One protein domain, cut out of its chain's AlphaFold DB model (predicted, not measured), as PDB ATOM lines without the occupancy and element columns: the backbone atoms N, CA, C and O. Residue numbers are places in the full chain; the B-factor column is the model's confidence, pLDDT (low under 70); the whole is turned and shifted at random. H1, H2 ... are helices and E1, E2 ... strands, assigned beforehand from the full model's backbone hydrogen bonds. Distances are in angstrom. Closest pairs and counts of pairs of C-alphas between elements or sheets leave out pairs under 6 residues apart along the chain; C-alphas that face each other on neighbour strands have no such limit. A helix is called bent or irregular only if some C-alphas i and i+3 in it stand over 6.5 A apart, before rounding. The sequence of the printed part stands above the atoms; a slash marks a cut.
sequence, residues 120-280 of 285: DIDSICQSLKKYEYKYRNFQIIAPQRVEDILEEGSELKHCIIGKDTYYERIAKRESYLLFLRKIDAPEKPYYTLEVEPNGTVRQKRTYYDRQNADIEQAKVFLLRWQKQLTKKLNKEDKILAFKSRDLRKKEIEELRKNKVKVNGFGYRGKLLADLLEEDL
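This is residues 120 to 280 of the 285 residues of an uncharacterized protein of Ruminococcus sp. AM42-11 (UniProt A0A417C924). A strongly twisted sheet of five strands makes the core, with the helix H5 running across one of its faces and the short helices H2, H3 and H4 gathered on the other side, where H1 touches H2 and H4. Past the E5 side of the sheet, the long helix H6 folds back into the short H7 as a helical hairpin, and H7 grazes E5. The printed part has 161 residues with seven named helices and five named strands, in the order H1 E1 E2 H2 H3 H4 E3 E4 E5 H5 H6 H7. The sheet's order is E1 E2 E3 E4 E5, antiparallel throughout, and the class is mixed, helices and strands. The whole is compact, with a radius of gyration of the C-alphas of 15.3 A and spans of 39 by 35 by 29 A.

Begin with the sheet: find C-alpha 176 at (144.693, 116.331, 152.856), from which E3, residues 176 to 182, runs 19.7 A. E4 is residues 191 to 195, 12.4 A long, and E5 is residues 201 to 205, 10.9 A long. E1, residues 133 to 135, and E2, residues 138 to 141, come earlier in the chain. Look next at H5, residues 215 to 230, 21.9 A long, with a kink of 27 degrees near residue 222. H1, residues 121 to 131, starts at C-alpha 121 (145.991, 121.221, 161.949) and is only just irregular, with C-alphas 127 and 130 6.9 A apart. H2 is residues 146 to 155, H3 is residues 159 to 162 and H4 is residues 164 to 171. The longest helix, H6, residues 235 to 257, runs 33.6 A. H7, residues 272 to 279, ends at C-alpha 279 (145.615, 104.309, 142.779).

E3, E4 and E5 form a meander, each strand the antiparallel neighbour of the one before. Between E3 and E4 look at N 178 and O 193, 2.9 A apart, and between E4 and E5 at N 194 and O 203, 3.0 A. On the other side of E3, N 141 of E2 is 2.9 A from O 179. E1 and E2 are a hairpin, with N 140 and O 133 at 2.8 A; these N and O pairs are within hydrogen-bond range. H5 is on one face of the sheet, two layers, at a height over the sheet of 5.6 A; its closest C-alphas to E1 are those of Trp 225 and Tyr 133, 6.5 A apart. H1 is on the sheet too, at a height of 8.0 A, and touches H4 at a steep tilt of 66 degrees, the same way, the C-alphas of Ile 121 and Ala 171 being closest at 5.7 A. H1 and H2 only just touch, with 3 pairs of C-alphas within 8 A, the closest being Asp 122 and Val 146 at 6.3 A. H2 touches H3 at the C-alphas of Gly 153 and Ile 160, 5.5 A. H2, H4 and H7 only graze the sheet. H6 touches H7 with residues 252 to 256 alone, at a steep tilt of 44 degrees, opposite ways; the C-alphas of Ile 252 and Ala 273 are closest at 5.2 A. H5 and H6 are apart. Each O i to N i+4 pair is within hydrogen-bond range in H2, H4, H6 and H7, against 4 of 7 in H1 and 10 of 12 in H5; H3 is too short for such a pair.

The two C-alphas farthest apart are those of Asp 184 and Lys 257, at 44.5 A. The printed part has no cut. The link from H6 to H7, residues 258 to 271, is long. The mean pLDDT of the printed part is 91.0; look for values under 70 at residues 159 to 162 and 263 to 267.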
ATOM      1  N   ASP A 120     148.473 123.754 164.242       92.31
ATOM      2  CA  ASP A 120     147.745 124.421 163.154       92.31
ATOM      3  C   ASP A 120     146.764 123.505 162.405       92.31
ATOM      4  O   ASP A 120     146.106 123.943 161.456       92.31
ATOM      5  N   ILE A 121     146.673 122.224 162.771       93.62
ATOM      6  CA  ILE A 121     145.991 121.221 161.949       93.62
ATOM      7  C   ILE A 121     144.492 121.490 161.780       93.62
ATOM      8  O   ILE A 121     143.976 121.343 160.672       93.62
ATOM      9  N   ASP A 122     143.806 121.961 162.822       90.44
ATOM     10  CA  ASP A 122     142.377 122.290 162.752       90.44
ATOM     11  C   ASP A 122     142.135 123.513 161.862       90.44
ATOM     12  O   ASP A 122     141.222 123.520 161.037       90.44
ATOM     13  N   SER A 123     143.007 124.522 161.946       93.88
ATOM     14  CA  SER A 123     142.968 125.695 161.062       93.88
ATOM     15  C   SER A 123     143.178 125.294 159.596       93.88
ATOM     16  O   SER A 123     142.466 125.756 158.696       93.88
ATOM     17  N   ILE A 124     144.106 124.364 159.342       95.94
ATOM     18  CA  ILE A 124     144.303 123.794 158.007       95.94
ATOM     19  C   ILE A 124     143.034 123.065 157.559       95.94
ATOM     20  O   ILE A 124     142.569 123.355 156.458       95.94
ATOM     21  N   CYS A 125     142.443 122.202 158.392       95.12
ATOM     22  CA  CYS A 125     141.202 121.476 158.088       95.12
ATOM     23  C   CYS A 125     140.058 122.430 157.710       95.12
ATOM     24  O   CYS A 125     139.471 122.300 156.638       95.12
ATOM     25  N   GLN A 126     139.823 123.477 158.502       94.94
ATOM     26  CA  GLN A 126     138.808 124.498 158.211       94.94
ATOM     27  C   GLN A 126     139.041 125.195 156.859       94.94
ATOM     28  O   GLN A 126     138.094 125.472 156.115       94.94
ATOM     29  N   SER A 127     140.305 125.425 156.481       94.94
ATOM     30  CA  SER A 127     140.654 126.005 155.176       94.94
ATOM     31  C   SER A 127     140.322 125.087 153.984       94.94
ATOM     32  O   SER A 127     140.196 125.560 152.846       94.94
ATOM     33  N   LEU A 128     140.123 123.783 154.223       96.38
ATOM     34  CA  LEU A 128     139.791 122.796 153.192       96.38
ATOM     35  C   LEU A 128     138.341 122.885 152.710       96.38
ATOM     36  O   LEU A 128     137.989 122.240 151.724       96.38
ATOM     37  N   LYS A 129     137.507 123.745 153.303       95.31
ATOM     38  CA  LYS A 129     136.127 123.972 152.846       95.31
ATOM     39  C   LYS A 129     136.027 124.304 151.350       95.31
ATOM     40  O   LYS A 129     135.056 123.954 150.684       95.31
ATOM     41  N   LYS A 130     137.059 124.922 150.761       94.81
ATOM     42  CA  LYS A 130     137.116 125.198 149.311       94.81
ATOM     43  C   LYS A 130     137.073 123.939 148.427       94.81
ATOM     44  O   LYS A 130     136.634 124.035 147.275       94.81
ATOM     45  N   TYR A 131     137.495 122.788 148.960       97.12
ATOM     46  CA  TYR A 131     137.483 121.488 148.286       97.12
ATOM     47  C   TYR A 131     136.101 120.828 148.298       97.12
ATOM     48  O   TYR A 131     135.886 119.886 147.539       97.12
ATOM     49  N   GLU A 132     135.151 121.321 149.093       97.12
ATOM     50  CA  GLU A 132     133.796 120.781 149.105       97.12
ATOM     51  C   GLU A 132     133.104 120.973 147.752       97.12
ATOM     52  O   GLU A 132     133.225 122.005 147.072       97.12
ATOM     53  N   TYR A 133     132.373 119.938 147.345       96.75
ATOM     54  CA  TYR A 133     131.664 119.914 146.075       96.75
ATOM     55  C   TYR A 133     130.552 118.881 146.096       96.75
ATOM     56  O   TYR A 133     130.743 117.763 146.563       96.75
ATOM     57  N   LYS A 134     129.399 119.238 145.534       96.31
ATOM     58  CA  LYS A 134     128.203 118.398 145.495       96.31
ATOM     59  C   LYS A 134     127.707 118.295 144.061       96.31
ATOM     60  O   LYS A 134     127.504 119.315 143.404       96.31
ATOM     61  N   TYR A 135     127.500 117.075 143.566       94.81
ATOM     62  CA  TYR A 135     126.945 116.861 142.231       94.81
ATOM     63  C   TYR A 135     126.266 115.494 142.097       94.81
ATOM     64  O   TYR A 135     126.885 114.447 142.295       94.81
ATOM     65  N   ARG A 136     124.998 115.515 141.666       91.81
ATOM     66  CA  ARG A 136     124.129 114.343 141.465       91.81
ATOM     67  C   ARG A 136     123.998 113.453 142.701       91.81
ATOM     68  O   ARG A 136     123.174 113.760 143.550       91.81
ATOM     69  N   ASN A 137     124.795 112.387 142.779       94.00
ATOM     70  CA  ASN A 137     124.687 111.335 143.795       94.00
ATOM     71  C   ASN A 137     125.792 111.424 144.854       94.00
ATOM     72  O   ASN A 137     125.697 110.763 145.885       94.00
ATOM     73  N   PHE A 138     126.832 112.227 144.609       97.12
ATOM     74  CA  PHE A 138     128.023 112.282 145.446       97.12
ATOM     75  C   PHE A 138     128.337 113.698 145.914       97.12
ATOM     76  O   PHE A 138     128.029 114.692 145.244       97.12
ATOM     77  N   GLN A 139     128.992 113.771 147.065       97.44
ATOM     78  CA  GLN A 139     129.549 115.003 147.601       97.44
ATOM     79  C   GLN A 139     130.888 114.752 148.289       97.44
ATOM     80  O   GLN A 139     131.126 113.661 148.807       97.44
ATOM     81  N   ILE A 140     131.742 115.771 148.279       97.62
ATOM     82  CA  ILE A 140     132.981 115.836 149.050       97.62
ATOM     83  C   ILE A 140     132.755 116.786 150.212       97.62
ATOM     84  O   ILE A 140     132.327 117.921 149.994       97.62
ATOM     85  N   ILE A 141     133.066 116.304 151.408       97.56
ATOM     86  CA  ILE A 141     133.022 117.041 152.666       97.56
ATOM     87  C   ILE A 141     134.454 117.156 153.188       97.56
ATOM     88  O   ILE A 141     135.226 116.195 153.112       97.56
ATOM     89  N   ALA A 142     134.821 118.338 153.673       97.00
ATOM     90  CA  ALA A 142     136.109 118.561 154.308       97.00
ATOM     91  C   ALA A 142     135.989 118.374 155.831       97.00
ATOM     92  O   ALA A 142     135.009 118.856 156.411       97.00
ATOM     93  N   PRO A 143     136.967 117.727 156.494       96.25
ATOM     94  CA  PRO A 143     137.023 117.742 157.950       96.25
ATOM     95  C   PRO A 143     137.184 119.184 158.443       96.25
ATOM     96  O   PRO A 143     137.827 120.007 157.792       96.25
ATOM     97  N   GLN A 144     136.603 119.490 159.594       94.69
ATOM     98  CA  GLN A 144     136.740 120.766 160.295       94.69
ATOM     99  C   GLN A 144     137.777 120.693 161.418       94.69
ATOM    100  O   GLN A 144     138.299 121.730 161.825       94.69
ATOM    101  N   ARG A 145     138.061 119.490 161.919       93.19
ATOM    102  CA  ARG A 145     138.993 119.241 163.022       93.19
ATOM    103  C   ARG A 145     139.565 117.822 162.994       93.19
ATOM    104  O   ARG A 145     139.083 116.972 162.240       93.19
ATOM    105  N   VAL A 146     140.569 117.556 163.827       92.50
ATOM    106  CA  VAL A 146     141.183 116.221 163.972       92.50
ATOM    107  C   VAL A 146     140.165 115.146 164.344       92.50
ATOM    108  O   VAL A 146     140.254 114.026 163.834       92.50
ATOM    109  N   GLU A 147     139.197 115.460 165.203       91.25
ATOM    110  CA  GLU A 147     138.168 114.514 165.635       91.25
ATOM    111  C   GLU A 147     137.394 113.948 164.444       91.25
ATOM    112  O   GLU A 147     137.218 112.737 164.379       91.25
ATOM    113  N   ASP A 148     137.049 114.770 163.448       93.69
ATOM    114  CA  ASP A 148     136.310 114.311 162.265       93.69
ATOM    115  C   ASP A 148     137.110 113.249 161.482       93.69
ATOM    116  O   ASP A 148     136.558 112.278 160.963       93.69
ATOM    117  N   ILE A 149     138.438 113.408 161.411       94.06
ATOM    118  CA  ILE A 149     139.351 112.459 160.753       94.06
ATOM    119  C   ILE A 149     139.450 111.157 161.558       94.06
ATOM    120  O   ILE A 149     139.469 110.062 160.986       94.06
ATOM    121  N   LEU A 150     139.523 111.268 162.884       91.56
ATOM    122  CA  LEU A 150     139.579 110.123 163.787       91.56
ATOM    123  C   LEU A 150     138.268 109.330 163.787       91.56
ATOM    124  O   LEU A 150     138.309 108.099 163.751       91.56
ATOM    125  N   GLU A 151     137.126 110.014 163.788       90.50
ATOM    126  CA  GLU A 151     135.793 109.424 163.682       90.50
ATOM    127  C   GLU A 151     135.617 108.704 162.344       90.50
ATOM    128  O   GLU A 151     135.263 107.522 162.337       90.50
ATOM    129  N   GLU A 152     135.970 109.354 161.228       92.25
ATOM    130  CA  GLU A 152     135.967 108.745 159.893       92.25
ATOM    131  C   GLU A 152     136.816 107.469 159.863       92.25
ATOM    132  O   GLU A 152     136.366 106.404 159.428       92.25
ATOM    133  N   GLY A 153     138.058 107.569 160.348       89.38
ATOM    134  CA  GLY A 153     138.976 106.442 160.393       89.38
ATOM    135  C   GLY A 153     138.457 105.310 161.279       89.38
ATOM    136  O   GLY A 153     138.654 104.138 160.956       89.38
ATOM    137  N   SER A 154     137.762 105.642 162.368       87.56
ATOM    138  CA  SER A 154     137.170 104.667 163.284       87.56
ATOM    139  C   SER A 154     135.997 103.928 162.663       87.56
ATOM    140  O   SER A 154     135.914 102.703 162.774       87.56
ATOM    141  N   GLU A 155     135.113 104.657 161.990       89.62
ATOM    142  CA  GLU A 155     133.914 104.103 161.373       89.62
ATOM    143  C   GLU A 155     134.260 103.209 160.178       89.62
ATOM    144  O   GLU A 155     133.803 102.068 160.092       89.62
ATOM    145  N   LEU A 156     135.162 103.664 159.303       88.00
ATOM    146  CA  LEU A 156     135.646 102.868 158.171       88.00
ATOM    147  C   LEU A 156     136.706 101.828 158.571       88.00
ATOM    148  O   LEU A 156     137.156 101.044 157.732       88.00
ATOM    149  N   LYS A 157     137.108 101.775 159.846       84.69
ATOM    150  CA  LYS A 157     138.174 100.883 160.339       84.69
ATOM    151  C   LYS A 157     139.455 101.020 159.505       84.69
ATOM    152  O   LYS A 157     140.100 100.026 159.171       84.69
ATOM    153  N   HIS A 158     139.773 102.255 159.124       76.62
ATOM    154  CA  HIS A 158     140.981 102.594 158.389       76.62
ATOM    155  C   HIS A 158     142.192 102.585 159.316       76.62
ATOM    156  O   HIS A 158     142.121 102.997 160.477       76.62
ATOM    157  N   CYS A 159     143.360 102.255 158.767       68.19
ATOM    158  CA  CYS A 159     144.625 102.423 159.481       68.19
ATOM    159  C   CYS A 159     145.029 103.902 159.695       68.19
ATOM    160  O   CYS A 159     146.120 104.156 160.207       68.19
ATOM    161  N   ILE A 160     144.178 104.875 159.338       64.44
ATOM    162  CA  ILE A 160     144.401 106.319 159.541       64.44
ATOM    163  C   ILE A 160     144.583 106.642 161.027       64.44
ATOM    164  O   ILE A 160     145.466 107.415 161.388       64.44
ATOM    165  N   ILE A 161     143.814 105.990 161.909       60.47
ATOM    166  CA  ILE A 161     143.898 106.241 163.353       60.47
ATOM    167  C   ILE A 161     145.296 105.904 163.884       60.47
ATOM    168  O   ILE A 161     145.758 106.532 164.824       60.47
ATOM    169  N   GLY A 162     146.000 104.926 163.316       61.84
ATOM    170  CA  GLY A 162     147.271 104.436 163.857       61.84
ATOM    171  C   GLY A 162     148.529 105.171 163.390       61.84
ATOM    172  O   GLY A 162     149.610 104.777 163.817       61.84
ATOM    173  N   LYS A 163     148.430 106.161 162.491       77.00
ATOM    174  CA  LYS A 163     149.598 106.702 161.777       77.00
ATOM    175  C   LYS A 163     149.678 108.224 161.833       77.00
ATOM    176  O   LYS A 163     148.889 108.908 161.187       77.00
ATOM    177  N   ASP A 164     150.725 108.727 162.484       85.50
ATOM    178  CA  ASP A 164     151.042 110.162 162.540       85.50
ATOM    179  C   ASP A 164     151.335 110.751 161.143       85.50
ATOM    180  O   ASP A 164     151.083 111.928 160.902       85.50
ATOM    181  N   THR A 165     151.752 109.919 160.180       89.31
ATOM    182  CA  THR A 165     152.104 110.321 158.806       89.31
ATOM    183  C   THR A 165     151.015 111.132 158.095       89.31
ATOM    184  O   THR A 165     151.339 112.078 157.382       89.31
ATOM    185  N   TYR A 166     149.729 110.802 158.273       91.50
ATOM    186  CA  TYR A 166     148.654 111.576 157.637       91.50
ATOM    187  C   TYR A 166     148.564 112.992 158.218       91.50
ATOM    188  O   TYR A 166     148.426 113.956 157.468       91.50
ATOM    189  N   TYR A 167     148.712 113.133 159.536       93.88
ATOM    190  CA  TYR A 167     148.686 114.429 160.213       93.88
ATOM    191  C   TYR A 167     149.936 115.257 159.896       93.88
ATOM    192  O   TYR A 167     149.823 116.454 159.647       93.88
ATOM    193  N   GLU A 168     151.108 114.621 159.781       94.62
ATOM    194  CA  GLU A 168     152.329 115.282 159.304       94.62
ATOM    195  C   GLU A 168     152.165 115.855 157.891       94.62
ATOM    196  O   GLU A 168     152.587 116.984 157.628       94.62
ATOM    197  N   ARG A 169     151.550 115.093 156.977       95.50
ATOM    198  CA  ARG A 169     151.282 115.544 155.603       95.50
ATOM    199  C   ARG A 169     150.295 116.704 155.568       95.50
ATOM    200  O   ARG A 169     150.542 117.666 154.840       95.50
ATOM    201  N   ILE A 170     149.236 116.659 156.380       96.31
ATOM    202  CA  ILE A 170     148.273 117.764 156.505       96.31
ATOM    203  C   ILE A 170     148.975 119.012 157.047       96.31
ATOM    204  O   ILE A 170     148.865 120.078 156.442       96.31
ATOM    205  N   ALA A 171     149.751 118.881 158.127       95.38
ATOM    206  CA  ALA A 171     150.491 119.985 158.739       95.38
ATOM    207  C   ALA A 171     151.486 120.632 157.758       95.38
ATOM    208  O   ALA A 171     151.601 121.856 157.691       95.38
ATOM    209  N   LYS A 172     152.155 119.819 156.929       95.62
ATOM    210  CA  LYS A 172     153.057 120.279 155.856       95.62
ATOM    211  C   LYS A 172     152.326 120.749 154.593       95.62
ATOM    212  O   LYS A 172     152.984 121.216 153.662       95.62
ATOM    213  N   ARG A 173     150.993 120.644 154.549       96.69
ATOM    214  CA  ARG A 173     150.146 120.946 153.381       96.69
ATOM    215  C   ARG A 173     150.544 120.162 152.126       96.69
ATOM    216  O   ARG A 173     150.457 120.667 151.007       96.69
ATOM    217  N   GLU A 174     151.005 118.933 152.334       96.56
ATOM    218  CA  GLU A 174     151.423 118.005 151.285       96.56
ATOM    219  C   GLU A 174     150.229 117.221 150.723       96.56
ATOM    220  O   GLU A 174     150.047 117.087 149.513       96.56
ATOM    221  N   SER A 175     149.391 116.701 151.612       96.75
ATOM    222  CA  SER A 175     148.130 116.069 151.250       96.75
ATOM    223  C   SER A 175     147.108 116.258 152.364       96.75
ATOM    224  O   SER A 175     147.445 116.538 153.514       96.75
ATOM    225  N   TYR A 176     145.842 116.132 151.995       97.12
ATOM    226  CA  TYR A 176     144.693 116.331 152.856       97.12
ATOM    227  C   TYR A 176     143.796 115.103 152.833       97.12
ATOM    228  O   TYR A 176     143.707 114.415 151.815       97.12
ATOM    229  N   LEU A 177     143.090 114.863 153.935       96.50
ATOM    230  CA  LEU A 177     142.035 113.861 153.990       96.50
ATOM    231  C   LEU A 177     140.688 114.536 153.747       96.50
ATOM    232  O   LEU A 177     140.338 115.492 154.432       96.50
ATOM    233  N   LEU A 178     139.947 114.043 152.758       97.75
ATOM    234  CA  LEU A 178     138.598 114.495 152.427       97.75
ATOM    235  C   LEU A 178     137.630 113.314 152.436       97.75
ATOM    236  O   LEU A 178     138.012 112.167 152.199       97.75
ATOM    237  N   PHE A 179     136.355 113.600 152.663       97.44
ATOM    238  CA  PHE A 179     135.320 112.588 152.812       97.44
ATOM    239  C   PHE A 179     134.417 112.569 151.590       97.44
ATOM    240  O   PHE A 179     133.672 113.512 151.330       97.44
ATOM    241  N   LEU A 180     134.450 111.474 150.835       97.06
ATOM    242  CA  LEU A 180     133.455 111.207 149.811       97.06
ATOM    243  C   LEU A 180     132.225 110.596 150.483       97.06
ATOM    244  O   LEU A 180     132.334 109.649 151.266       97.06
ATOM    245  N   ARG A 181     131.050 111.125 150.148       96.94
ATOM    246  CA  ARG A 181     129.748 110.692 150.665       96.94
ATOM    247  C   ARG A 181     128.748 110.511 149.538       96.94
ATOM    248  O   ARG A 181     128.860 111.148 148.486       96.94
ATOM    249  N   LYS A 182     127.728 109.695 149.792       95.81
ATOM    250  CA  LYS A 182     126.504 109.724 148.991       95.81
ATOM    251  C   LYS A 182     125.600 110.849 149.490       95.81
ATOM    252  O   LYS A 182     125.597 111.178 150.673       95.81
ATOM    253  N   ILE A 183     124.865 111.484 148.583       94.19
ATOM    254  CA  ILE A 183     124.004 112.627 148.927       94.19
ATOM    255  C   ILE A 183     122.772 112.206 149.731       94.19
ATOM    256  O   ILE A 183     122.294 112.987 150.547       94.19
ATOM    257  N   ASP A 184     122.278 110.989 149.519       93.81
ATOM    258  CA  ASP A 184     121.156 110.400 150.256       93.81
ATOM    259  C   ASP A 184     121.531 109.946 151.680       93.81
ATOM    260  O   ASP A 184     120.647 109.704 152.497       93.81
ATOM    261  N   ALA A 185     122.828 109.870 151.995       92.81
ATOM    262  CA  ALA A 185     123.351 109.505 153.308       92.81
ATOM    263  C   ALA A 185     124.647 110.287 153.639       92.81
ATOM    264  O   ALA A 185     125.718 109.682 153.710       92.81
ATOM    265  N   PRO A 186     124.578 111.623 153.834       88.25
ATOM    266  CA  PRO A 186     125.748 112.477 154.096       88.25
ATOM    267  C   PRO A 186     126.537 112.065 155.344       88.25
ATOM    268  O   PRO A 186     127.766 112.089 155.326       88.25
ATOM    269  N   GLU A 187     125.828 111.641 156.390       88.88
ATOM    270  CA  GLU A 187     126.408 111.258 157.684       88.88
ATOM    271  C   GLU A 187     127.050 109.869 157.668       88.88
ATOM    272  O   GLU A 187     127.736 109.488 158.611       88.88
ATOM    273  N   LYS A 188     126.821 109.074 156.614       91.38
ATOM    274  CA  LYS A 188     127.356 107.716 156.527       91.38
ATOM    275  C   LYS A 188     128.661 107.715 155.735       91.38
ATOM    276  O   LYS A 188     128.632 108.041 154.542       91.38
ATOM    277  N   PRO A 189     129.784 107.278 156.329       93.56
ATOM    278  CA  PRO A 189     131.027 107.166 155.594       93.56
ATOM    279  C   PRO A 189     130.919 106.273 154.365       93.56
ATOM    280  O   PRO A 189     130.278 105.219 154.380       93.56
ATOM    281  N   TYR A 190     131.534 106.729 153.275       94.69
ATOM    282  CA  TYR A 190     131.551 106.007 152.010       94.69
ATOM    283  C   TYR A 190     132.987 105.732 151.565       94.69
ATOM    284  O   TYR A 190     133.392 104.572 151.528       94.69
ATOM    285  N   TYR A 191     133.772 106.779 151.307       95.19
ATOM    286  CA  TYR A 191     135.214 106.672 151.075       95.19
ATOM    287  C   TYR A 191     135.947 107.861 151.699       95.19
ATOM    288  O   TYR A 191     135.446 108.984 151.681       95.19
ATOM    289  N   THR A 192     137.176 107.627 152.143       95.31
ATOM    290  CA  THR A 192     138.149 108.675 152.456       95.31
ATOM    291  C   THR A 192     139.111 108.840 151.279       95.31
ATOM    292  O   THR A 192     139.573 107.860 150.683       95.31
ATOM    293  N   LEU A 193     139.399 110.089 150.928       96.00
ATOM    294  CA  LEU A 193     140.290 110.483 149.844       96.00
ATOM    295  C   LEU A 193     141.543 111.130 150.438       96.00
ATOM    296  O   LEU A 193     141.416 112.078 151.208       96.00
ATOM    297  N   GLU A 194     142.733 110.675 150.044       95.81
ATOM    298  CA  GLU A 194     143.975 111.428 150.263       95.81
ATOM    299  C   GLU A 194     144.261 112.273 149.019       95.81
ATOM    300  O   GLU A 194     144.408 111.729 147.920       95.81
ATOM    301  N   VAL A 195     144.328 113.594 149.177       97.38
ATOM    302  CA  VAL A 195     144.331 114.543 148.057       97.38
ATOM    303  C   VAL A 195     145.439 115.581 148.199       97.38
ATOM    304  O   VAL A 195     145.591 116.192 149.247       97.38
ATOM    305  N   GLU A 196     146.186 115.823 147.126       97.62
ATOM    306  CA  GLU A 196     147.146 116.926 147.014       97.62
ATOM    307  C   GLU A 196     146.444 118.290 146.807       97.62
ATOM    308  O   GLU A 196     145.283 118.345 146.389       97.62
ATOM    309  N   PRO A 197     147.143 119.423 147.007       97.19
ATOM    310  CA  PRO A 197     146.541 120.756 146.910       97.19
ATOM    311  C   PRO A 197     145.866 121.117 145.577       97.19
ATOM    312  O   PRO A 197     144.998 121.984 145.535       97.19
ATOM    313  N   ASN A 198     146.228 120.463 144.472       95.69
ATOM    314  CA  ASN A 198     145.591 120.668 143.166       95.69
ATOM    315  C   ASN A 198     144.372 119.764 142.907       95.69
ATOM    316  O   ASN A 198     143.772 119.859 141.838       95.69
ATOM    317  N   GLY A 199     144.021 118.869 143.832       95.94
ATOM    318  CA  GLY A 199     142.984 117.862 143.619       95.94
ATOM    319  C   GLY A 199     143.485 116.523 143.075       95.94
ATOM    320  O   GLY A 199     142.654 115.651 142.814       95.94
ATOM    321  N   THR A 200     144.796 116.322 142.890       96.88
ATOM    322  CA  THR A 200     145.343 114.990 142.583       96.88
ATOM    323  C   THR A 200     144.996 114.050 143.737       96.88
ATOM    324  O   THR A 200     145.346 114.311 144.886       96.88
ATOM    325  N   VAL A 201     144.295 112.952 143.451       96.31
ATOM    326  CA  VAL A 201     143.888 111.976 144.467       96.31
ATOM    327  C   VAL A 201     144.936 110.873 144.524       96.31
ATOM    328  O   VAL A 201     145.027 110.062 143.601       96.31
ATOM    329  N   ARG A 202     145.708 110.834 145.612       94.00
ATOM    330  CA  ARG A 202     146.733 109.814 145.868       94.00
ATOM    331  C   ARG A 202     146.111 108.465 146.198       94.00
ATOM    332  O   ARG A 202     146.556 107.443 145.696       94.00
ATOM    333  N   GLN A 203     145.082 108.465 147.046       91.19
ATOM    334  CA  GLN A 203     144.445 107.243 147.535       91.19
ATOM    335  C   GLN A 203     142.938 107.424 147.707       91.19
ATOM    336  O   GLN A 203     142.453 108.515 148.004       91.19
ATOM    337  N   LYS A 204     142.203 106.323 147.528       92.31
ATOM    338  CA  LYS A 204     140.747 106.225 147.700       92.31
ATOM    339  C   LYS A 204     140.455 104.950 148.483       92.31
ATOM    340  O   LYS A 204     140.599 103.861 147.921       92.31
ATOM    341  N   ARG A 205     140.098 105.076 149.763       90.75
ATOM    342  CA  ARG A 205     139.915 103.936 150.675       90.75
ATOM    343  C   ARG A 205     138.533 103.932 151.317       90.75
ATOM    344  O   ARG A 205     137.990 104.984 151.638       90.75
ATOM    345  N   THR A 206     137.971 102.740 151.456       91.50
ATOM    346  CA  THR A 206     136.750 102.442 152.213       91.50
ATOM    347  C   THR A 206     137.051 101.333 153.226       91.50
ATOM    348  O   THR A 206     138.208 100.940 153.389       91.50
ATOM    349  N   TYR A 207     136.010 100.805 153.874       88.38
ATOM    350  CA  TYR A 207     136.070  99.809 154.942       88.38
ATOM    351  C   TYR A 207     137.268  98.849 154.856       88.38
ATOM    352  O   TYR A 207     137.392  98.080 153.897       88.38
ATOM    353  N   TYR A 208     138.101  98.853 155.904       83.19
ATOM    354  CA  TYR A 208     139.321  98.038 156.027       83.19
ATOM    355  C   TYR A 208     140.405  98.343 154.976       83.19
ATOM    356  O   TYR A 208     141.036  97.422 154.455       83.19
ATOM    357  N   ASP A 209     140.593  99.623 154.649       81.75
ATOM    358  CA  ASP A 209     141.571 100.119 153.671       81.75
ATOM    359  C   ASP A 209     141.403  99.493 152.271       81.75
ATOM    360  O   ASP A 209     142.364  99.328 151.515       81.75
ATOM    361  N   ARG A 210     140.167  99.130 151.909       84.12
ATOM    362  CA  ARG A 210     139.848  98.519 150.613       84.12
ATOM    363  C   ARG A 210     139.492  99.569 149.575       84.12
ATOM    364  O   ARG A 210     139.183 100.716 149.888       84.12
ATOM    365  N   GLN A 211     139.478  99.134 148.324       84.62
ATOM    366  CA  GLN A 211     138.843  99.841 147.225       84.62
ATOM    367  C   GLN A 211     137.883  98.863 146.548       84.62
ATOM    368  O   GLN A 211     138.305  97.817 146.058       84.62
ATOM    369  N   ASN A 212     136.586  99.163 146.590       86.50
ATOM    370  CA  ASN A 212     135.557  98.304 146.014       86.50
ATOM    371  C   ASN A 212     135.198  98.798 144.603       86.50
ATOM    372  O   ASN A 212     135.404  99.962 144.268       86.50
ATOM    373  N   ALA A 213     134.618  97.921 143.779       85.06
ATOM    374  CA  ALA A 213     134.283  98.218 142.380       85.06
ATOM    375  C   ALA A 213     133.304  99.396 142.196       85.06
ATOM    376  O   ALA A 213     133.213  99.982 141.119       85.06
ATOM    377  N   ASP A 214     132.570  99.772 143.242       85.81
ATOM    378  CA  ASP A 214     131.644 100.900 143.211       85.81
ATOM    379  C   ASP A 214     132.346 102.269 143.137       85.81
ATOM    380  O   ASP A 214     131.717 103.246 142.722       85.81
ATOM    381  N   ILE A 215     133.653 102.341 143.426       88.19
ATOM    382  CA  ILE A 215     134.458 103.560 143.262       88.19
ATOM    383  C   ILE A 215     134.456 104.076 141.817       88.19
ATOM    384  O   ILE A 215     134.569 105.283 141.598       88.19
ATOM    385  N   GLU A 216     134.278 103.199 140.822       86.94
ATOM    386  CA  GLU A 216     134.216 103.587 139.407       86.94
ATOM    387  C   GLU A 216     133.079 104.583 139.144       86.94
ATOM    388  O   GLU A 216     133.234 105.525 138.364       86.94
ATOM    389  N   GLN A 217     131.961 104.450 139.865       85.38
ATOM    390  CA  GLN A 217     130.833 105.381 139.768       85.38
ATOM    391  C   GLN A 217     131.214 106.776 140.283       85.38
ATOM    392  O   GLN A 217     130.763 107.793 139.748       85.38
ATOM    393  N   ALA A 218     132.078 106.831 141.299       89.69
ATOM    394  CA  ALA A 218     132.576 108.075 141.861       89.69
ATOM    395  C   ALA A 218     133.707 108.698 141.030       89.69
ATOM    396  O   ALA A 218     133.857 109.918 141.065       89.69
ATOM    397  N   LYS A 219     134.473 107.936 140.233       90.38
ATOM    398  CA  LYS A 219     135.575 108.488 139.415       90.38
ATOM    399  C   LYS A 219     135.116 109.596 138.466       90.38
ATOM    400  O   LYS A 219     135.764 110.637 138.378       90.38
ATOM    401  N   VAL A 220     133.966 109.432 137.805       90.69
ATOM    402  CA  VAL A 220     133.393 110.472 136.924       90.69
ATOM    403  C   VAL A 220     133.061 111.746 137.708       90.69
ATOM    404  O   VAL A 220     133.251 112.861 137.216       90.69
ATOM    405  N   PHE A 221     132.574 111.592 138.939       94.75
ATOM    406  CA  PHE A 221     132.330 112.707 139.845       94.75
ATOM    407  C   PHE A 221     133.642 113.372 140.294       94.75
ATOM    408  O   PHE A 221     133.734 114.597 140.235       94.75
ATOM    409  N   LEU A 222     134.673 112.593 140.643       95.50
ATOM    410  CA  LEU A 222     135.989 113.100 141.041       95.50
ATOM    411  C   LEU A 222     136.669 113.890 139.912       95.50
ATOM    412  O   LEU A 222     137.179 114.976 140.164       95.50
ATOM    413  N   LEU A 223     136.589 113.431 138.658       93.88
ATOM    414  CA  LEU A 223     137.093 114.189 137.500       93.88
ATOM    415  C   LEU A 223     136.399 115.549 137.357       93.88
ATOM    416  O   LEU A 223     137.028 116.563 137.052       93.88
ATOM    417  N   ARG A 224     135.076 115.594 137.569       94.25
ATOM    418  CA  ARG A 224     134.317 116.855 137.543       94.25
ATOM    419  C   ARG A 224     134.720 117.764 138.693       94.25
ATOM    420  O   ARG A 224     134.879 118.961 138.481       94.25
ATOM    421  N   TRP A 225     134.874 117.197 139.880       96.69
ATOM    422  CA  TRP A 225     135.327 117.922 141.053       96.69
ATOM    423  C   TRP A 225     136.711 118.539 140.839       96.69
ATOM    424  O   TRP A 225     136.844 119.740 141.041       96.69
ATOM    425  N   GLN A 226     137.691 117.781 140.334       96.19
ATOM    426  CA  GLN A 226     139.032 118.289 140.019       96.19
ATOM    427  C   GLN A 226     138.962 119.506 139.087       96.19
ATOM    428  O   GLN A 226     139.517 120.554 139.399       96.19
ATOM    429  N   LYS A 227     138.175 119.427 138.003       94.44
ATOM    430  CA  LYS A 227     137.972 120.560 137.078       94.44
ATOM    431  C   LYS A 227     137.370 121.798 137.749       94.44
ATOM    432  O   LYS A 227     137.679 122.921 137.355       94.44
ATOM    433  N   GLN A 228     136.469 121.616 138.713       95.00
ATOM    434  CA  GLN A 228     135.876 122.735 139.451       95.00
ATOM    435  C   GLN A 228     136.836 123.297 140.497       95.00
ATOM    436  O   GLN A 228     136.900 124.512 140.673       95.00
ATOM    437  N   LEU A 229     137.604 122.432 141.157       95.44
ATOM    438  CA  LEU A 229     138.607 122.822 142.132       95.44
ATOM    439  C   LEU A 229     139.700 123.671 141.484       95.44
ATOM    440  O   LEU A 229     140.003 124.726 142.029       95.44
ATOM    441  N   THR A 230     140.203 123.301 140.299       92.75
ATOM    442  CA  THR A 230     141.240 124.059 139.569       92.75
ATOM    443  C   THR A 230     140.890 125.543 139.404       92.75
ATOM    444  O   THR A 230     141.772 126.398 139.478       92.75
ATOM    445  N   LYS A 231     139.601 125.874 139.252       92.50
ATOM    446  CA  LYS A 231     139.113 127.262 139.133       92.50
ATOM    447  C   LYS A 231     139.170 128.049 140.444       92.50
ATOM    448  O   LYS A 231     139.167 129.274 140.410       92.50
ATOM    449  N   LYS A 232     139.189 127.358 141.585       92.75
ATOM    450  CA  LYS A 232     139.246 127.939 142.932       92.75
ATOM    451  C   LYS A 232     140.677 128.050 143.478       92.75
ATOM    452  O   LYS A 232     140.865 128.677 144.516       92.75
ATOM    453  N   LEU A 233     141.666 127.427 142.827       93.50
ATOM    454  CA  LEU A 233     143.044 127.374 143.327       93.50
ATOM    455  C   LEU A 233     143.759 128.716 143.178       93.50
ATOM    456  O   LEU A 233     143.810 129.297 142.088       93.50
ATOM    457  N   ASN A 234     144.389 129.166 144.260       93.81
ATOM    458  CA  ASN A 234     145.217 130.367 144.257       93.81
ATOM    459  C   ASN A 234     146.689 130.043 143.895       93.81
ATOM    460  O   ASN A 234     147.043 128.909 143.564       93.81
ATOM    461  N   LYS A 235     147.569 131.055 143.904       95.19
ATOM    462  CA  LYS A 235     149.001 130.865 143.590       95.19
ATOM    463  C   LYS A 235     149.705 129.958 144.603       95.19
ATOM    464  O   LYS A 235     150.532 129.142 144.204       95.19
ATOM    465  N   GLU A 236     149.372 130.082 145.883       95.38
ATOM    466  CA  GLU A 236     149.962 129.279 146.957       95.38
ATOM    467  C   GLU A 236     149.597 127.803 146.807       95.38
ATOM    468  O   GLU A 236     150.478 126.951 146.876       95.38
ATOM    469  N   ASP A 237     148.337 127.499 146.488       94.75
ATOM    470  CA  ASP A 237     147.867 126.136 146.232       94.75
ATOM    471  C   ASP A 237     148.658 125.468 145.107       94.75
ATOM    472  O   ASP A 237     149.042 124.305 145.211       94.75
ATOM    473  N   LYS A 238     148.962 126.213 144.037       94.19
ATOM    474  CA  LYS A 238     149.763 125.710 142.911       94.19
ATOM    475  C   LYS A 238     151.212 125.430 143.316       94.19
ATOM    476  O   LYS A 238     151.780 124.429 142.883       94.19
ATOM    477  N   ILE A 239     151.803 126.281 144.159       96.88
ATOM    478  CA  ILE A 239     153.154 126.071 144.704       96.88
ATOM    479  C   ILE A 239     153.174 124.833 145.607       96.88
ATOM    480  O   ILE A 239     154.067 123.994 145.485       96.88
ATOM    481  N   LEU A 240     152.184 124.698 146.493       97.06
ATOM    482  CA  LEU A 240     152.048 123.539 147.372       97.06
ATOM    483  C   LEU A 240     151.829 122.257 146.564       97.06
ATOM    484  O   LEU A 240     152.474 121.252 146.844       97.06
ATOM    485  N   ALA A 241     151.008 122.293 145.513       95.12
ATOM    486  CA  ALA A 241     150.794 121.155 144.624       95.12
ATOM    487  C   ALA A 241     152.086 120.709 143.924       95.12
ATOM    488  O   ALA A 241     152.377 119.517 143.875       95.12
ATOM    489  N   PHE A 242     152.895 121.655 143.432       95.44
ATOM    490  CA  PHE A 242     154.193 121.336 142.833       95.44
ATOM    491  C   PHE A 242     155.115 120.625 143.835       95.44
ATOM    492  O   PHE A 242     155.648 119.559 143.529       95.44
ATOM    493  N   LYS A 243     155.238 121.167 145.056       96.56
ATOM    494  CA  LYS A 243     156.031 120.551 146.134       96.56
ATOM    495  C   LYS A 243     155.513 119.158 146.501       96.56
ATOM    496  O   LYS A 243     156.304 118.232 146.643       96.56
ATOM    497  N   SER A 244     154.196 119.008 146.615       96.62
ATOM    498  CA  SER A 244     153.533 117.750 146.985       96.62
ATOM    499  C   SER A 244     153.778 116.658 145.951       96.62
ATOM    500  O   SER A 244     154.094 115.525 146.307       96.62
ATOM    501  N   ARG A 245     153.714 117.011 144.663       96.00
ATOM    502  CA  ARG A 245     154.027 116.100 143.561       96.00
ATOM    503  C   ARG A 245     155.480 115.628 143.612       96.00
ATOM    504  O   ARG A 245     155.738 114.442 143.420       96.00
ATOM    505  N   ASP A 246     156.422 116.536 143.854       96.12
ATOM    506  CA  ASP A 246     157.845 116.191 143.910       96.12
ATOM    507  C   ASP A 246     158.167 115.307 145.125       96.12
ATOM    508  O   ASP A 246     158.928 114.348 144.997       96.12
ATOM    509  N   LEU A 247     157.548 115.574 146.282       96.06
ATOM    510  CA  LEU A 247     157.651 114.719 147.472       96.06
ATOM    511  C   LEU A 247     157.089 113.319 147.213       96.06
ATOM    512  O   LEU A 247     157.780 112.336 147.471       96.06
ATOM    513  N   ARG A 248     155.896 113.220 146.612       95.44
ATOM    514  CA  ARG A 248     155.293 111.933 146.229       95.44
ATOM    515  C   ARG A 248     156.197 111.127 145.304       95.44
ATOM    516  O   ARG A 248     156.353 109.928 145.504       95.44
ATOM    517  N   LYS A 249     156.783 111.762 144.284       95.00
ATOM    518  CA  LYS A 249     157.688 111.076 143.348       95.00
ATOM    519  C   LYS A 249     158.905 110.497 144.066       95.00
ATOM    520  O   LYS A 249     159.200 109.321 143.882       95.00
ATOM    521  N   LYS A 250     159.549 111.290 144.930       95.25
ATOM    522  CA  LYS A 250     160.684 110.831 145.746       95.25
ATOM    523  C   LYS A 250     160.297 109.666 146.655       95.25
ATOM    524  O   LYS A 250     161.013 108.674 146.704       95.25
ATOM    525  N   GLU A 251     159.145 109.752 147.319       93.31
ATOM    526  CA  GLU A 251     158.639 108.672 148.173       93.31
ATOM    527  C   GLU A 251     158.423 107.377 147.376       93.31
ATOM    528  O   GLU A 251     158.870 106.308 147.787       93.31
ATOM    529  N   ILE A 252     157.781 107.456 146.207       93.00
ATOM    530  CA  ILE A 252     157.546 106.293 145.340       93.00
ATOM    531  C   ILE A 252     158.874 105.673 144.875       93.00
ATOM    532  O   ILE A 252     159.027 104.448 144.908       93.00
ATOM    533  N   GLU A 253     159.852 106.495 144.484       94.44
ATOM    534  CA  GLU A 253     161.196 106.041 144.105       94.44
ATOM    535  C   GLU A 253     161.907 105.325 145.263       94.44
ATOM    536  O   GLU A 253     162.466 104.240 145.072       94.44
ATOM    537  N   GLU A 254     161.843 105.876 146.478       95.06
ATOM    538  CA  GLU A 254     162.408 105.260 147.682       95.06
ATOM    539  C   GLU A 254     161.728 103.931 148.025       95.06
ATOM    540  O   GLU A 254     162.409 102.935 148.289       95.06
ATOM    541  N   LEU A 255     160.394 103.867 147.964       92.94
ATOM    542  CA  LEU A 255     159.630 102.635 148.186       92.94
ATOM    543  C   LEU A 255     160.014 101.544 147.181       92.94
ATOM    544  O   LEU A 255     160.157 100.373 147.557       92.94
ATOM    545  N   ARG A 256     160.215 101.923 145.912       92.88
ATOM    546  CA  ARG A 256     160.640 101.014 144.842       92.88
ATOM    547  C   ARG A 256     162.075 100.531 145.069       92.88
ATOM    548  O   ARG A 256     162.325  99.327 145.000       92.88
ATOM    549  N   LYS A 257     162.998 101.435 145.423       94.50
ATOM    550  CA  LYS A 257     164.397 101.115 145.761       94.50
ATOM    551  C   LYS A 257     164.491 100.143 146.937       94.50
ATOM    552  O   LYS A 257     165.230  99.162 146.870       94.50
ATOM    553  N   ASN A 258     163.694 100.374 147.976       93.94
ATOM    554  CA  ASN A 258     163.660  99.554 149.188       93.94
ATOM    555  C   ASN A 258     162.825  98.271 149.031       93.94
ATOM    556  O   ASN A 258     162.746  97.476 149.965       93.94
ATOM    557  N   LYS A 259     162.206  98.051 147.859       91.00
ATOM    558  CA  LYS A 259     161.356  96.890 147.546       91.00
ATOM    559  C   LYS A 259     160.284  96.642 148.613       91.00
ATOM    560  O   LYS A 259     160.027  95.496 148.988       91.00
ATOM    561  N   VAL A 260     159.669  97.714 149.113       87.56
ATOM    562  CA  VAL A 260     158.648  97.629 150.164       87.56
ATOM    563  C   VAL A 260     157.434  96.877 149.623       87.56
ATOM    564  O   VAL A 260     156.848  97.273 148.615       87.56
ATOM    565  N   LYS A 261     157.057  95.781 150.289       87.25
ATOM    566  CA  LYS A 261     155.946  94.909 149.881       87.25
ATOM    567  C   LYS A 261     154.753  95.043 150.811       87.25
ATOM    568  O   LYS A 261     154.904  95.223 152.018       87.25
ATOM    569  N   VAL A 262     153.561  94.887 150.244       81.38
ATOM    570  CA  VAL A 262     152.310  94.872 151.005       81.38
ATOM    571  C   VAL A 262     152.014  93.458 151.508       81.38
ATOM    572  O   VAL A 262     152.080  92.485 150.756       81.38
ATOM    573  N   ASN A 263     151.659  93.352 152.791       69.00
ATOM    574  CA  ASN A 263     151.309  92.089 153.457       69.00
ATOM    575  C   ASN A 263     149.786  91.893 153.635       69.00
ATOM    576  O   ASN A 263     149.360  90.965 154.316       69.00
ATOM    577  N   GLY A 264     148.969  92.762 153.032       63.91
ATOM    578  CA  GLY A 264     147.508  92.772 153.145       63.91
ATOM    579  C   GLY A 264     146.775  91.793 152.219       63.91
ATOM    580  O   GLY A 264     147.307  91.317 151.212       63.91
ATOM    581  N   PHE A 265     145.516  91.512 152.564       53.34
ATOM    582  CA  PHE A 265     144.618  90.641 151.803       53.34
ATOM    583  C   PHE A 265     144.372  91.207 150.392       53.34
ATOM    584  O   PHE A 265     144.031  92.377 150.250       53.34
ATOM    585  N   GLY A 266     144.566  90.390 149.351       63.09
ATOM    586  CA  GLY A 266     144.375  90.777 147.941       63.09
ATOM    587  C   GLY A 266     145.600  91.376 147.232       63.09
ATOM    588  O   GLY A 266     145.653  91.348 146.007       63.09
ATOM    589  N   TYR A 267     146.619  91.836 147.970       67.06
ATOM    590  CA  TYR A 267     147.811  92.493 147.399       67.06
ATOM    591  C   TYR A 267     149.141  91.911 147.902       67.06
ATOM    592  O   TYR A 267     150.202  92.518 147.738       67.06
ATOM    593  N   ARG A 268     149.094  90.731 148.533       76.00
ATOM    594  CA  ARG A 268     150.249  90.103 149.181       76.00
ATOM    595  C   ARG A 268     151.414  89.939 148.203       76.00
ATOM    596  O   ARG A 268     151.288  89.268 147.184       76.00
ATOM    597  N   GLY A 269     152.557  90.526 148.546       76.88
ATOM    598  CA  GLY A 269     153.799  90.395 147.783       76.88
ATOM    599  C   GLY A 269     153.978  91.393 146.634       76.88
ATOM    600  O   GLY A 269     155.088  91.454 146.099       76.88
ATOM    601  N   LYS A 270     152.960  92.200 146.296       85.38
ATOM    602  CA  LYS A 270     153.106  93.331 145.365       85.38
ATOM    603  C   LYS A 270     153.927  94.455 146.002       85.38
ATOM    604  O   LYS A 270     153.895  94.635 147.226       85.38
ATOM    605  N   LEU A 271     154.662  95.205 145.176       89.69
ATOM    606  CA  LEU A 271     155.363  96.404 145.627       89.69
ATOM    607  C   LEU A 271     154.344  97.487 145.981       89.69
ATOM    608  O   LEU A 271     153.383  97.713 145.250       89.69
ATOM    609  N   LEU A 272     154.574  98.175 147.097       87.38
ATOM    610  CA  LEU A 272     153.719  99.280 147.518       87.38
ATOM    611  C   LEU A 272     153.750 100.427 146.499       87.38
ATOM    612  O   LEU A 272     152.708 101.007 146.224       87.38
ATOM    613  N   ALA A 273     154.917 100.709 145.913       91.06
ATOM    614  CA  ALA A 273     155.082 101.741 144.888       91.06
ATOM    615  C   ALA A 273     154.116 101.546 143.705       91.06
ATOM    616  O   ALA A 273     153.402 102.479 143.355       91.06
ATOM    617  N   ASP A 274     154.029 100.325 143.166       90.81
ATOM    618  CA  ASP A 274     153.162 100.022 142.020       90.81
ATOM    619  C   ASP A 274     151.677 100.232 142.371       90.81
ATOM    620  O   ASP A 274     150.922 100.803 141.593       90.81
ATOM    621  N   LEU A 275     151.258  99.850 143.584       87.19
ATOM    622  CA  LEU A 275     149.877 100.052 144.039       87.19
ATOM    623  C   LEU A 275     149.524 101.531 144.215       87.19
ATOM    624  O   LEU A 275     148.412 101.943 143.896       87.19
ATOM    625  N   LEU A 276     150.455 102.333 144.739       89.19
ATOM    626  CA  LEU A 276     150.247 103.773 144.904       89.19
ATOM    627  C   LEU A 276     150.174 104.496 143.555       89.19
ATOM    628  O   LEU A 276     149.412 105.449 143.420       89.19
ATOM    629  N   GLU A 277     150.943 104.044 142.565       91.38
ATOM    630  CA  GLU A 277     150.863 104.546 141.193       91.38
ATOM    631  C   GLU A 277     149.556 104.131 140.501       91.38
ATOM    632  O   GLU A 277     148.952 104.956 139.823       91.38
ATOM    633  N   GLU A 278     149.077 102.896 140.703       88.94
ATOM    634  CA  GLU A 278     147.776 102.432 140.186       88.94
ATOM    635  C   GLU A 278     146.595 103.219 140.787       88.94
ATOM    636  O   GLU A 278     145.631 103.543 140.090       88.94
ATOM    637  N   ASP A 279     146.662 103.552 142.081       87.06
ATOM    638  CA  ASP A 279     145.615 104.309 142.779       87.06
ATOM    639  C   ASP A 279     145.595 105.802 142.420       87.06
ATOM    640  O   ASP A 279     144.576 106.484 142.629       87.06
ATOM    641  N   LEU A 280     146.702 106.315 141.890       92.81
ATOM    642  CA  LEU A 280     146.891 107.722 141.601       92.81
ATOM    643  C   LEU A 280     145.919 108.212 140.524       92.81
ATOM    644  O   LEU A 280     145.830 107.689 139.417       92.81
TER     645      LEU A 280